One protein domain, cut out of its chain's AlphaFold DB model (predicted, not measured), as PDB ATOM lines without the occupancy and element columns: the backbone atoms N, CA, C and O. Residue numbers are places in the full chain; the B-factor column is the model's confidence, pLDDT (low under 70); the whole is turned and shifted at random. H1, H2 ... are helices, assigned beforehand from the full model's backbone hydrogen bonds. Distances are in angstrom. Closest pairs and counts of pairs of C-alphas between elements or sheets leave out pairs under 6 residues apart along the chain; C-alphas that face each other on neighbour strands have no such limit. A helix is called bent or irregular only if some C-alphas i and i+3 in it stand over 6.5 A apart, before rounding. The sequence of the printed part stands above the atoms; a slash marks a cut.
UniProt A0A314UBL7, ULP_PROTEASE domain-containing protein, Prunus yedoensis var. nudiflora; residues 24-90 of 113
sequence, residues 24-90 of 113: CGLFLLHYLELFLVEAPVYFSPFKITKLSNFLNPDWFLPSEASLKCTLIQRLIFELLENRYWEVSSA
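What this domain is: This is residues 24 to 90 of the 113 residues of the protein "ULP_PROTEASE domain-containing protein" of Prunus yedoensis var. nudiflora (UniProt A0A314UBL7). A long straight helix, H3, sticks out as an arm with residues 73 to 90 from a small body, in which helix H1, the short helix H2 and a wide loop of residues 39 to 61 make an irregular ring. The loop leaves the end of H1, swings out at the end of the domain away from the arm and folds back to H2, which packs on the first part of H1; H3 follows directly after H2. The printed part has 67 residues, with three named helices in the order H1, H2, H3 and no named strand, and its class is all helix. The whole is extended, with a radius of gyration of the C-alphas of 17.1 A, and spans 53 by 27 by 15 A, the arm making much of the length.

How they stand to each other: H3, residues 68 to 90, is the longest helix. It only just touches H1, residues 24 to 38, with 3 pairs of C-alphas within 8 A. The closest C-alphas are those of Leu 26 and Lys 68, 6.2 A apart, and the two helices touch with residues 68 to 69 of H3 and residues 26 to 30 of H1 alone. The lines of H1 and H3 are about perpendicular, at 80 degrees, and their centres are 22.3 A apart. H2, residues 62 to 66, touches H1, again with residues 26 to 30 of H1 alone; the closest C-alphas are those of Phe 27 and Ala 65, 5.3 A apart. H2 and H3 meet only through their link. In H1, H2 and H3 every backbone O i to N i+4 pair is within hydrogen-bond range.

Where its parts are: H3 measures 32.8 A from its first C-alpha, Lys 68 at (-25.646, -45.856, 7.921), to its last, Ala 90 at (-12.170, -74.953, 14.654). H2, from Pro 62 to Ser 66, measures 6.6 A. H1 begins at Cys 24, with its C-alpha at (-35.571, -42.441, 12.489), ends at Glu 38 and measures 20.8 A. No helix is bent or irregular.

The domain as a whole: The two C-alphas farthest apart are those of Lys 50 and Ala 90, at 54.7 A. The outline is elongated, but only just. Residues 73 to 90, which belong to H3, stand free; the body without them has 49 residues and spans 34 by 19 by 14 A. The link from H1 to H2 is long, with 23 residues, and the link from H2 to H3 is tight, with 1 residue. The printed part has no cut. The mean pLDDT of the printed part is 91.0, and residues 88 to 90 are under 70.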
ATOM      1  N   CYS A  24     -35.650 -42.931  11.106       97.38
ATOM      2  CA  CYS A  24     -35.571 -42.441  12.489       97.38
ATOM      3  C   CYS A  24     -34.566 -43.232  13.343       97.38
ATOM      4  O   CYS A  24     -33.858 -42.657  14.170       97.38
ATOM      5  N   GLY A  25     -34.469 -44.543  13.106       97.75
ATOM      6  CA  GLY A  25     -33.485 -45.411  13.746       97.75
ATOM      7  C   GLY A  25     -32.052 -45.129  13.292       97.75
ATOM      8  O   GLY A  25     -31.142 -45.163  14.115       97.75
ATOM      9  N   LEU A  26     -31.840 -44.796  12.015       98.31
ATOM     10  CA  LEU A  26     -30.518 -44.440  11.491       98.31
ATOM     11  C   LEU A  26     -30.037 -43.105  12.062       98.31
ATOM     12  O   LEU A  26     -28.890 -43.005  12.490       98.31
ATOM     13  N   PHE A  27     -30.929 -42.117  12.158       98.19
ATOM     14  CA  PHE A  27     -30.641 -40.840  12.818       98.19
ATOM     15  C   PHE A  27     -30.298 -41.049  14.291       98.19
ATOM     16  O   PHE A  27     -29.301 -40.509  14.758       98.19
ATOM     17  N   LEU A  28     -31.055 -41.887  15.011       97.94
ATOM     18  CA  LEU A  28     -30.746 -42.226  16.402       97.94
ATOM     19  C   LEU A  28     -29.339 -42.817  16.556       97.94
ATOM     20  O   LEU A  28     -28.593 -42.400  17.442       97.94
ATOM     21  N   LEU A  29     -28.972 -43.772  15.700       98.38
ATOM     22  CA  LEU A  29     -27.645 -44.384  15.730       98.38
ATOM     23  C   LEU A  29     -26.546 -43.370  15.404       98.38
ATOM     24  O   LEU A  29     -25.514 -43.358  16.071       98.38
ATOM     25  N   HIS A  30     -26.780 -42.495  14.428       98.19
ATOM     26  CA  HIS A  30     -25.812 -41.473  14.058       98.19
ATOM     27  C   HIS A  30     -25.639 -40.408  15.151       98.19
ATOM     28  O   HIS A  30     -24.506 -40.059  15.470       98.19
ATOM     29  N   TYR A  31     -26.720 -39.980  15.821       97.81
ATOM     30  CA  TYR A  31     -26.626 -39.102  16.994       97.81
ATOM     31  C   TYR A  31     -25.755 -39.707  18.090       97.81
ATOM     32  O   TYR A  31     -24.932 -39.010  18.675       97.81
ATOM     33  N   LEU A  32     -25.949 -40.996  18.390       97.38
ATOM     34  CA  LEU A  32     -25.187 -41.683  19.431       97.38
ATOM     35  C   LEU A  32     -23.710 -41.788  19.064       97.38
ATOM     36  O   LEU A  32     -22.855 -41.514  19.899       97.38
ATOM     37  N   GLU A  33     -23.411 -42.163  17.825       97.69
ATOM     38  CA  GLU A  33     -22.039 -42.268  17.341       97.69
ATOM     39  C   GLU A  33     -21.312 -40.916  17.404       97.69
ATOM     40  O   GLU A  33     -20.251 -40.834  18.020       97.69
ATOM     41  N   LEU A  34     -21.905 -39.845  16.862       96.94
ATOM     42  CA  LEU A  34     -21.308 -38.506  16.913       96.94
ATOM     43  C   LEU A  34     -21.195 -37.989  18.346       96.94
ATOM     44  O   LEU A  34     -20.175 -37.417  18.714       96.94
ATOM     45  N   PHE A  35     -22.199 -38.234  19.194       95.62
ATOM     46  CA  PHE A  35     -22.123 -37.851  20.602       95.62
ATOM     47  C   PHE A  35     -20.950 -38.538  21.307       95.62
ATOM     48  O   PHE A  35     -20.215 -37.886  22.039       95.62
ATOM     49  N   LEU A  36     -20.741 -39.838  21.085       95.38
ATOM     50  CA  LEU A  36     -19.628 -40.569  21.698       95.38
ATOM     51  C   LEU A  36     -18.256 -40.067  21.228       95.38
ATOM     52  O   LEU A  36     -17.297 -40.137  21.995       95.38
ATOM     53  N   VAL A  37     -18.162 -39.567  19.996       94.75
ATOM     54  CA  VAL A  37     -16.915 -39.050  19.414       94.75
ATOM     55  C   VAL A  37     -16.647 -37.599  19.821       94.75
ATOM     56  O   VAL A  37     -15.511 -37.244  20.126       94.75
ATOM     57  N   GLU A  38     -17.676 -36.754  19.829       93.62
ATOM     58  CA  GLU A  38     -17.526 -35.298  19.904       93.62
ATOM     59  C   GLU A  38     -17.916 -34.698  21.255       93.62
ATOM     60  O   GLU A  38     -17.605 -33.531  21.520       93.62
ATOM     61  N   ALA A  39     -18.599 -35.453  22.126       91.94
ATOM     62  CA  ALA A  39     -19.019 -34.915  23.410       91.94
ATOM     63  C   ALA A  39     -17.797 -34.474  24.234       91.94
ATOM     64  O   ALA A  39     -16.836 -35.230  24.413       91.94
ATOM     65  N   PRO A  40     -17.827 -33.257  24.798       90.50
ATOM     66  CA  PRO A  40     -16.743 -32.789  25.641       90.50
ATOM     67  C   PRO A  40     -16.652 -33.641  26.913       90.50
ATOM     68  O   PRO A  40     -17.667 -34.033  27.487       90.50
ATOM     69  N   VAL A  41     -15.430 -33.833  27.420       90.62
ATOM     70  CA  VAL A  41     -15.145 -34.614  28.644       90.62
ATOM     71  C   VAL A  41     -16.017 -34.184  29.831       90.62
ATOM     72  O   VAL A  41     -16.474 -35.014  30.611       90.62
ATOM     73  N   TYR A  42     -16.287 -32.882  29.949       90.19
ATOM     74  CA  TYR A  42     -17.166 -32.309  30.971       90.19
ATOM     75  C   TYR A  42     -18.484 -31.828  30.361       90.19
ATOM     76  O   TYR A  42     -18.855 -30.654  30.485       90.19
ATOM     77  N   PHE A  43     -19.168 -32.737  29.667       90.44
ATOM     78  CA  PHE A  43     -20.466 -32.477  29.063       90.44
ATOM     79  C   PHE A  43     -21.478 -31.980  30.097       90.44
ATOM     80  O   PHE A  43     -21.655 -32.542  31.177       90.44
ATOM     81  N   SER A  44     -22.163 -30.899  29.739       89.00
ATOM     82  CA  SER A  44     -23.306 -30.392  30.477       89.00
ATOM     83  C   SER A  44     -24.338 -29.907  29.467       89.00
ATOM     84  O   SER A  44     -24.012 -29.035  28.659       89.00
ATOM     85  N   PRO A  45     -25.583 -30.406  29.524       86.62
ATOM     86  CA  PRO A  45     -26.620 -30.004  28.579       86.62
ATOM     87  C   PRO A  45     -26.983 -28.514  28.710       86.62
ATOM     88  O   PRO A  45     -27.504 -27.919  27.776       86.62
ATOM     89  N   PHE A  46     -26.636 -27.878  29.835       85.12
ATOM     90  CA  PHE A  46     -26.843 -26.447  30.085       85.12
ATOM     91  C   PHE A  46     -25.743 -25.546  29.508       85.12
ATOM     92  O   PHE A  46     -25.861 -24.326  29.565       85.12
ATOM     93  N   LYS A  47     -24.654 -26.130  28.992       86.06
ATOM     94  CA  LYS A  47     -23.538 -25.395  28.373       86.06
ATOM     95  C   LYS A  47     -23.575 -25.437  26.844       86.06
ATOM     96  O   LYS A  47     -22.682 -24.880  26.211       86.06
ATOM     97  N   ILE A  48     -24.577 -26.094  26.257       85.75
ATOM     98  CA  ILE A  48     -24.769 -26.139  24.807       85.75
ATOM     99  C   ILE A  48     -25.261 -24.766  24.352       85.75
ATOM    100  O   ILE A  48     -26.210 -24.214  24.906       85.75
ATOM    101  N   THR A  49     -24.602 -24.206  23.345       82.62
ATOM    102  CA  THR A  49     -24.974 -22.920  22.747       82.62
ATOM    103  C   THR A  49     -25.125 -23.089  21.241       82.62
ATOM    104  O   THR A  49     -24.646 -24.065  20.676       82.62
ATOM    105  N   LYS A  50     -25.720 -22.109  20.555       75.69
ATOM    106  CA  LYS A  50     -25.824 -22.131  19.084       75.69
ATOM    107  C   LYS A  50     -24.469 -22.155  18.357       75.69
ATOM    108  O   LYS A  50     -24.437 -22.450  17.175       75.69
ATOM    109  N   LEU A  51     -23.375 -21.818  19.045       79.38
ATOM    110  CA  LEU A  51     -22.012 -21.849  18.502       79.38
ATOM    111  C   LEU A  51     -21.297 -23.182  18.773       79.38
ATOM    112  O   LEU A  51     -20.129 -23.335  18.434       79.38
ATOM    113  N   SER A  52     -21.956 -24.124  19.450       85.25
ATOM    114  CA  SER A  52     -21.404 -25.451  19.695       85.25
ATOM    115  C   SER A  52     -21.353 -26.231  18.385       85.25
ATOM    116  O   SER A  52     -22.358 -26.325  17.693       85.25
ATOM    117  N   ASN A  53     -20.214 -26.856  18.082       85.81
ATOM    118  CA  ASN A  53     -20.044 -27.685  16.879       85.81
ATOM    119  C   ASN A  53     -20.838 -29.008  16.918       85.81
ATOM    120  O   ASN A  53     -20.848 -29.729  15.932       85.81
ATOM    121  N   PHE A  54     -21.506 -29.313  18.036       91.50
ATOM    122  CA  PHE A  54     -22.278 -30.535  18.260       91.50
ATOM    123  C   PHE A  54     -23.647 -30.206  18.877       91.50
ATOM    124  O   PHE A  54     -23.806 -29.135  19.472       91.50
ATOM    125  N   LEU A  55     -24.616 -31.126  18.770       93.44
ATOM    126  CA  LEU A  55     -26.001 -30.955  19.248       93.44
ATOM    127  C   LEU A  55     -26.665 -29.652  18.757       93.44
ATOM    128  O   LEU A  55     -27.293 -28.926  19.531       93.44
ATOM    129  N   ASN A  56     -26.515 -29.362  17.466       92.50
ATOM    130  CA  ASN A  56     -27.110 -28.214  16.782       92.50
ATOM    131  C   ASN A  56     -27.778 -28.659  15.454       92.50
ATOM    132  O   ASN A  56     -27.552 -29.793  15.030       92.50
ATOM    133  N   PRO A  57     -28.579 -27.810  14.782       93.56
ATOM    134  CA  PRO A  57     -29.288 -28.183  13.551       93.56
ATOM    135  C   PRO A  57     -28.401 -28.548  12.355       93.56
ATOM    136  O   PRO A  57     -28.853 -29.285  11.486       93.56
ATOM    137  N   ASP A  58     -27.161 -28.057  12.327       93.25
ATOM    138  CA  ASP A  58     -26.179 -28.253  11.256       93.25
ATOM    139  C   ASP A  58     -25.111 -29.294  11.648       93.25
ATOM    140  O   ASP A  58     -24.022 -29.322  11.077       93.25
ATOM    141  N   TRP A  59     -25.390 -30.136  12.655       96.06
ATOM    142  CA  TRP A  59     -24.406 -31.072  13.212       96.06
ATOM    143  C   TRP A  59     -23.890 -32.084  12.177       96.06
ATOM    144  O   TRP A  59     -22.729 -32.473  12.228       96.06
ATOM    145  N   PHE A  60     -24.733 -32.485  11.225       96.88
ATOM    146  CA  PHE A  60     -24.376 -33.342  10.095       96.88
ATOM    147  C   PHE A  60     -25.411 -33.192   8.972       96.88
ATOM    148  O   PHE A  60     -26.526 -32.713   9.196       96.88
ATOM    149  N   LEU A  61     -25.074 -33.645   7.763       97.25
ATOM    150  CA  LEU A  61     -26.015 -33.707   6.647       97.25
ATOM    151  C   LEU A  61     -26.933 -34.935   6.774       97.25
ATOM    152  O   LEU A  61     -26.427 -36.042   6.951       97.25
ATOM    153  N   PRO A  62     -28.260 -34.814   6.573       97.31
ATOM    154  CA  PRO A  62     -29.204 -35.941   6.627       97.31
ATOM    155  C   PRO A  62     -28.762 -37.206   5.869       97.31
ATOM    156  O   PRO A  62     -28.964 -38.323   6.345       97.31
ATOM    157  N   SER A  63     -28.088 -37.043   4.726       96.56
ATOM    158  CA  SER A  63     -27.545 -38.150   3.932       96.56
ATOM    159  C   SER A  63     -26.508 -39.001   4.673       96.56
ATOM    160  O   SER A  63     -26.409 -40.196   4.409       96.56
ATOM    161  N   GLU A  64     -25.740 -38.421   5.598       97.75
ATOM    162  CA  GLU A  64     -24.746 -39.144   6.404       97.75
ATOM    163  C   GLU A  64     -25.415 -40.170   7.322       97.75
ATOM    164  O   GLU A  64     -24.959 -41.313   7.415       97.75
ATOM    165  N   ALA A  65     -26.549 -39.799   7.926       98.00
ATOM    166  CA  ALA A  65     -27.363 -40.717   8.713       98.00
ATOM    167  C   ALA A  65     -27.987 -41.808   7.830       98.00
ATOM    168  O   ALA A  65     -27.870 -42.988   8.153       98.00
ATOM    169  N   SER A  66     -28.589 -41.461   6.685       97.06
ATOM    170  CA  SER A  66     -29.201 -42.456   5.785       97.06
ATOM    171  C   SER A  66     -28.186 -43.484   5.255       97.06
ATOM    172  O   SER A  66     -28.492 -44.677   5.159       97.06
ATOM    173  N   LEU A  67     -26.939 -43.072   4.989       97.25
ATOM    174  CA  LEU A  67     -25.858 -43.971   4.554       97.25
ATOM    175  C   LEU A  67     -25.484 -45.034   5.600       97.25
ATOM    176  O   LEU A  67     -24.909 -46.070   5.245       97.25
ATOM    177  N   LYS A  68     -25.852 -44.843   6.877       97.44
ATOM    178  CA  LYS A  68     -25.646 -45.856   7.921       97.44
ATOM    179  C   LYS A  68     -26.327 -47.175   7.593       97.44
ATOM    180  O   LYS A  68     -25.803 -48.207   7.993       97.44
ATOM    181  N   CYS A  69     -27.421 -47.179   6.831       97.56
ATOM    182  CA  CYS A  69     -28.086 -48.418   6.428       97.56
ATOM    183  C   CYS A  69     -27.132 -49.354   5.669       97.56
ATOM    184  O   CYS A  69     -26.949 -50.508   6.056       97.56
ATOM    185  N   THR A  70     -26.448 -48.835   4.644       97.62
ATOM    186  CA  THR A  70     -25.482 -49.605   3.846       97.62
ATOM    187  C   THR A  70     -24.284 -50.046   4.685       97.62
ATOM    188  O   THR A  70     -23.829 -51.182   4.560       97.62
ATOM    189  N   LEU A  71     -23.792 -49.179   5.578       97.38
ATOM    190  CA  LEU A  71     -22.695 -49.520   6.486       97.38
ATOM    191  C   LEU A  71     -23.082 -50.660   7.438       97.38
ATOM    192  O   LEU A  71     -22.335 -51.622   7.577       97.38
ATOM    193  N   ILE A  72     -24.253 -50.567   8.073       97.94
ATOM    194  CA  ILE A  72     -24.757 -51.573   9.014       97.94
ATOM    195  C   ILE A  72     -24.950 -52.909   8.300       97.94
ATOM    196  O   ILE A  72     -24.513 -53.933   8.814       97.94
ATOM    197  N   GLN A  73     -25.544 -52.909   7.103       98.12
ATOM    198  CA  GLN A  73     -25.679 -54.121   6.292       98.12
ATOM    199  C   GLN A  73     -24.317 -54.763   6.025       98.12
ATOM    200  O   GLN A  73     -24.152 -55.955   6.279       98.12
ATOM    201  N   ARG A  74     -23.328 -53.974   5.582       97.94
ATOM    202  CA  ARG A  74     -21.973 -54.474   5.328       97.94
ATOM    203  C   ARG A  74     -21.348 -55.087   6.583       97.94
ATOM    204  O   ARG A  74     -20.866 -56.210   6.522       97.94
ATOM    205  N   LEU A  75     -21.425 -54.393   7.719       97.56
ATOM    206  CA  LEU A  75     -20.896 -54.881   8.998       97.56
ATOM    207  C   LEU A  75     -21.566 -56.187   9.440       97.56
ATOM    208  O   LEU A  75     -20.894 -57.090   9.928       97.56
ATOM    209  N   ILE A  76     -22.883 -56.312   9.258       97.31
ATOM    210  CA  ILE A  76     -23.605 -57.550   9.569       97.31
ATOM    211  C   ILE A  76     -23.090 -58.699   8.697       97.31
ATOM    212  O   ILE A  76     -22.818 -59.773   9.232       97.31
ATOM    213  N   PHE A  77     -22.926 -58.488   7.388       97.12
ATOM    214  CA  PHE A  77     -22.386 -59.514   6.491       97.12
ATOM    215  C   PHE A  77     -20.960 -59.921   6.871       97.12
ATOM    216  O   PHE A  77     -20.703 -61.112   7.020       97.12
ATOM    217  N   GLU A  78     -20.074 -58.955   7.121       96.69
ATOM    218  CA  GLU A  78     -18.696 -59.211   7.558       96.69
ATOM    219  C   GLU A  78     -18.663 -60.040   8.858       96.69
ATOM    220  O   GLU A  78     -17.927 -61.019   8.965       96.69
ATOM    221  N   LEU A  79     -19.504 -59.706   9.844       95.94
ATOM    222  CA  LEU A  79     -19.591 -60.455  11.103       95.94
ATOM    223  C   LEU A  79     -20.123 -61.882  10.915       95.94
ATOM    224  O   LEU A  79     -19.698 -62.794  11.626       95.94
ATOM    225  N   LEU A  80     -21.068 -62.086   9.995       94.81
ATOM    226  CA  LEU A  80     -21.601 -63.414   9.690       94.81
ATOM    227  C   LEU A  80     -20.570 -64.286   8.974       94.81
ATOM    228  O   LEU A  80     -20.403 -65.448   9.344       94.81
ATOM    229  N   GLU A  81     -19.864 -63.723   7.999       92.75
ATOM    230  CA  GLU A  81     -18.822 -64.421   7.252       92.75
ATOM    231  C   GLU A  81     -17.635 -64.793   8.150       92.75
ATOM    232  O   GLU A  81     -17.205 -65.945   8.155       92.75
ATOM    233  N   ASN A  82     -17.177 -63.880   9.011       88.00
ATOM    234  CA  ASN A  82     -16.107 -64.168   9.971       88.00
ATOM    235  C   ASN A  82     -16.458 -65.339  10.903       88.00
ATOM    236  O   ASN A  82     -15.632 -66.224  11.120       88.00
ATOM    237  N   ARG A  83     -17.702 -65.407  11.401       84.06
ATOM    238  CA  ARG A  83     -18.145 -66.546  12.226       84.06
ATOM    239  C   ARG A  83     -18.145 -67.864  11.464       84.06
ATOM    240  O   ARG A  83     -17.849 -68.901  12.054       84.06
ATOM    241  N   TYR A  84     -18.491 -67.845  10.181       79.19
ATOM    242  CA  TYR A  84     -18.438 -69.046   9.353       79.19
ATOM    243  C   TYR A  84     -16.998 -69.566   9.229       79.19
ATOM    244  O   TYR A  84     -16.754 -70.759   9.421       79.19
ATOM    245  N   TRP A  85     -16.036 -68.666   9.006       72.06
ATOM    246  CA  TRP A  85     -14.618 -69.013   8.924       72.06
ATOM    247  C   TRP A  85     -14.033 -69.500  10.256       72.06
ATOM    248  O   TRP A  85     -13.280 -70.472  10.269       72.06
ATOM    249  N   GLU A  86     -14.420 -68.902  11.386       73.69
ATOM    250  CA  GLU A  86     -13.995 -69.353  12.720       73.69
ATOM    251  C   GLU A  86     -14.512 -70.763  13.053       73.69
ATOM    252  O   GLU A  86     -13.760 -71.605  13.547       73.69
ATOM    253  N   VAL A  87     -15.777 -71.059  12.732       71.62
ATOM    254  CA  VAL A  87     -16.375 -72.388  12.949       71.62
ATOM    255  C   VAL A  87     -15.758 -73.434  12.019       71.62
ATOM    256  O   VAL A  87     -15.469 -74.547  12.457       71.62
ATOM    257  N   SER A  88     -15.501 -73.082  10.756       64.25
ATOM    258  CA  SER A  88     -14.836 -73.972   9.798       64.25
ATOM    259  C   SER A  88     -13.382 -74.266  10.192       64.25
ATOM    260  O   SER A  88     -12.939 -75.408  10.081       64.25
ATOM    261  N   SER A  89     -12.660 -73.278  10.731       60.56
ATOM    262  CA  SER A  89     -11.284 -73.455  11.207       60.56
ATOM    263  C   SER A  89     -11.202 -74.318  12.470       60.56
ATOM    264  O   SER A  89     -10.286 -75.132  12.575       60.56
ATOM    265  N   ALA A  90     -12.139 -74.171  13.413       59.53
ATOM    266  CA  ALA A  90     -12.170 -74.953  14.654       59.53
ATOM    267  C   ALA A  90     -12.611 -76.414  14.445       59.53
ATOM    268  O   ALA A  90     -12.257 -77.281  15.242       59.53
TER     269      ALA A  90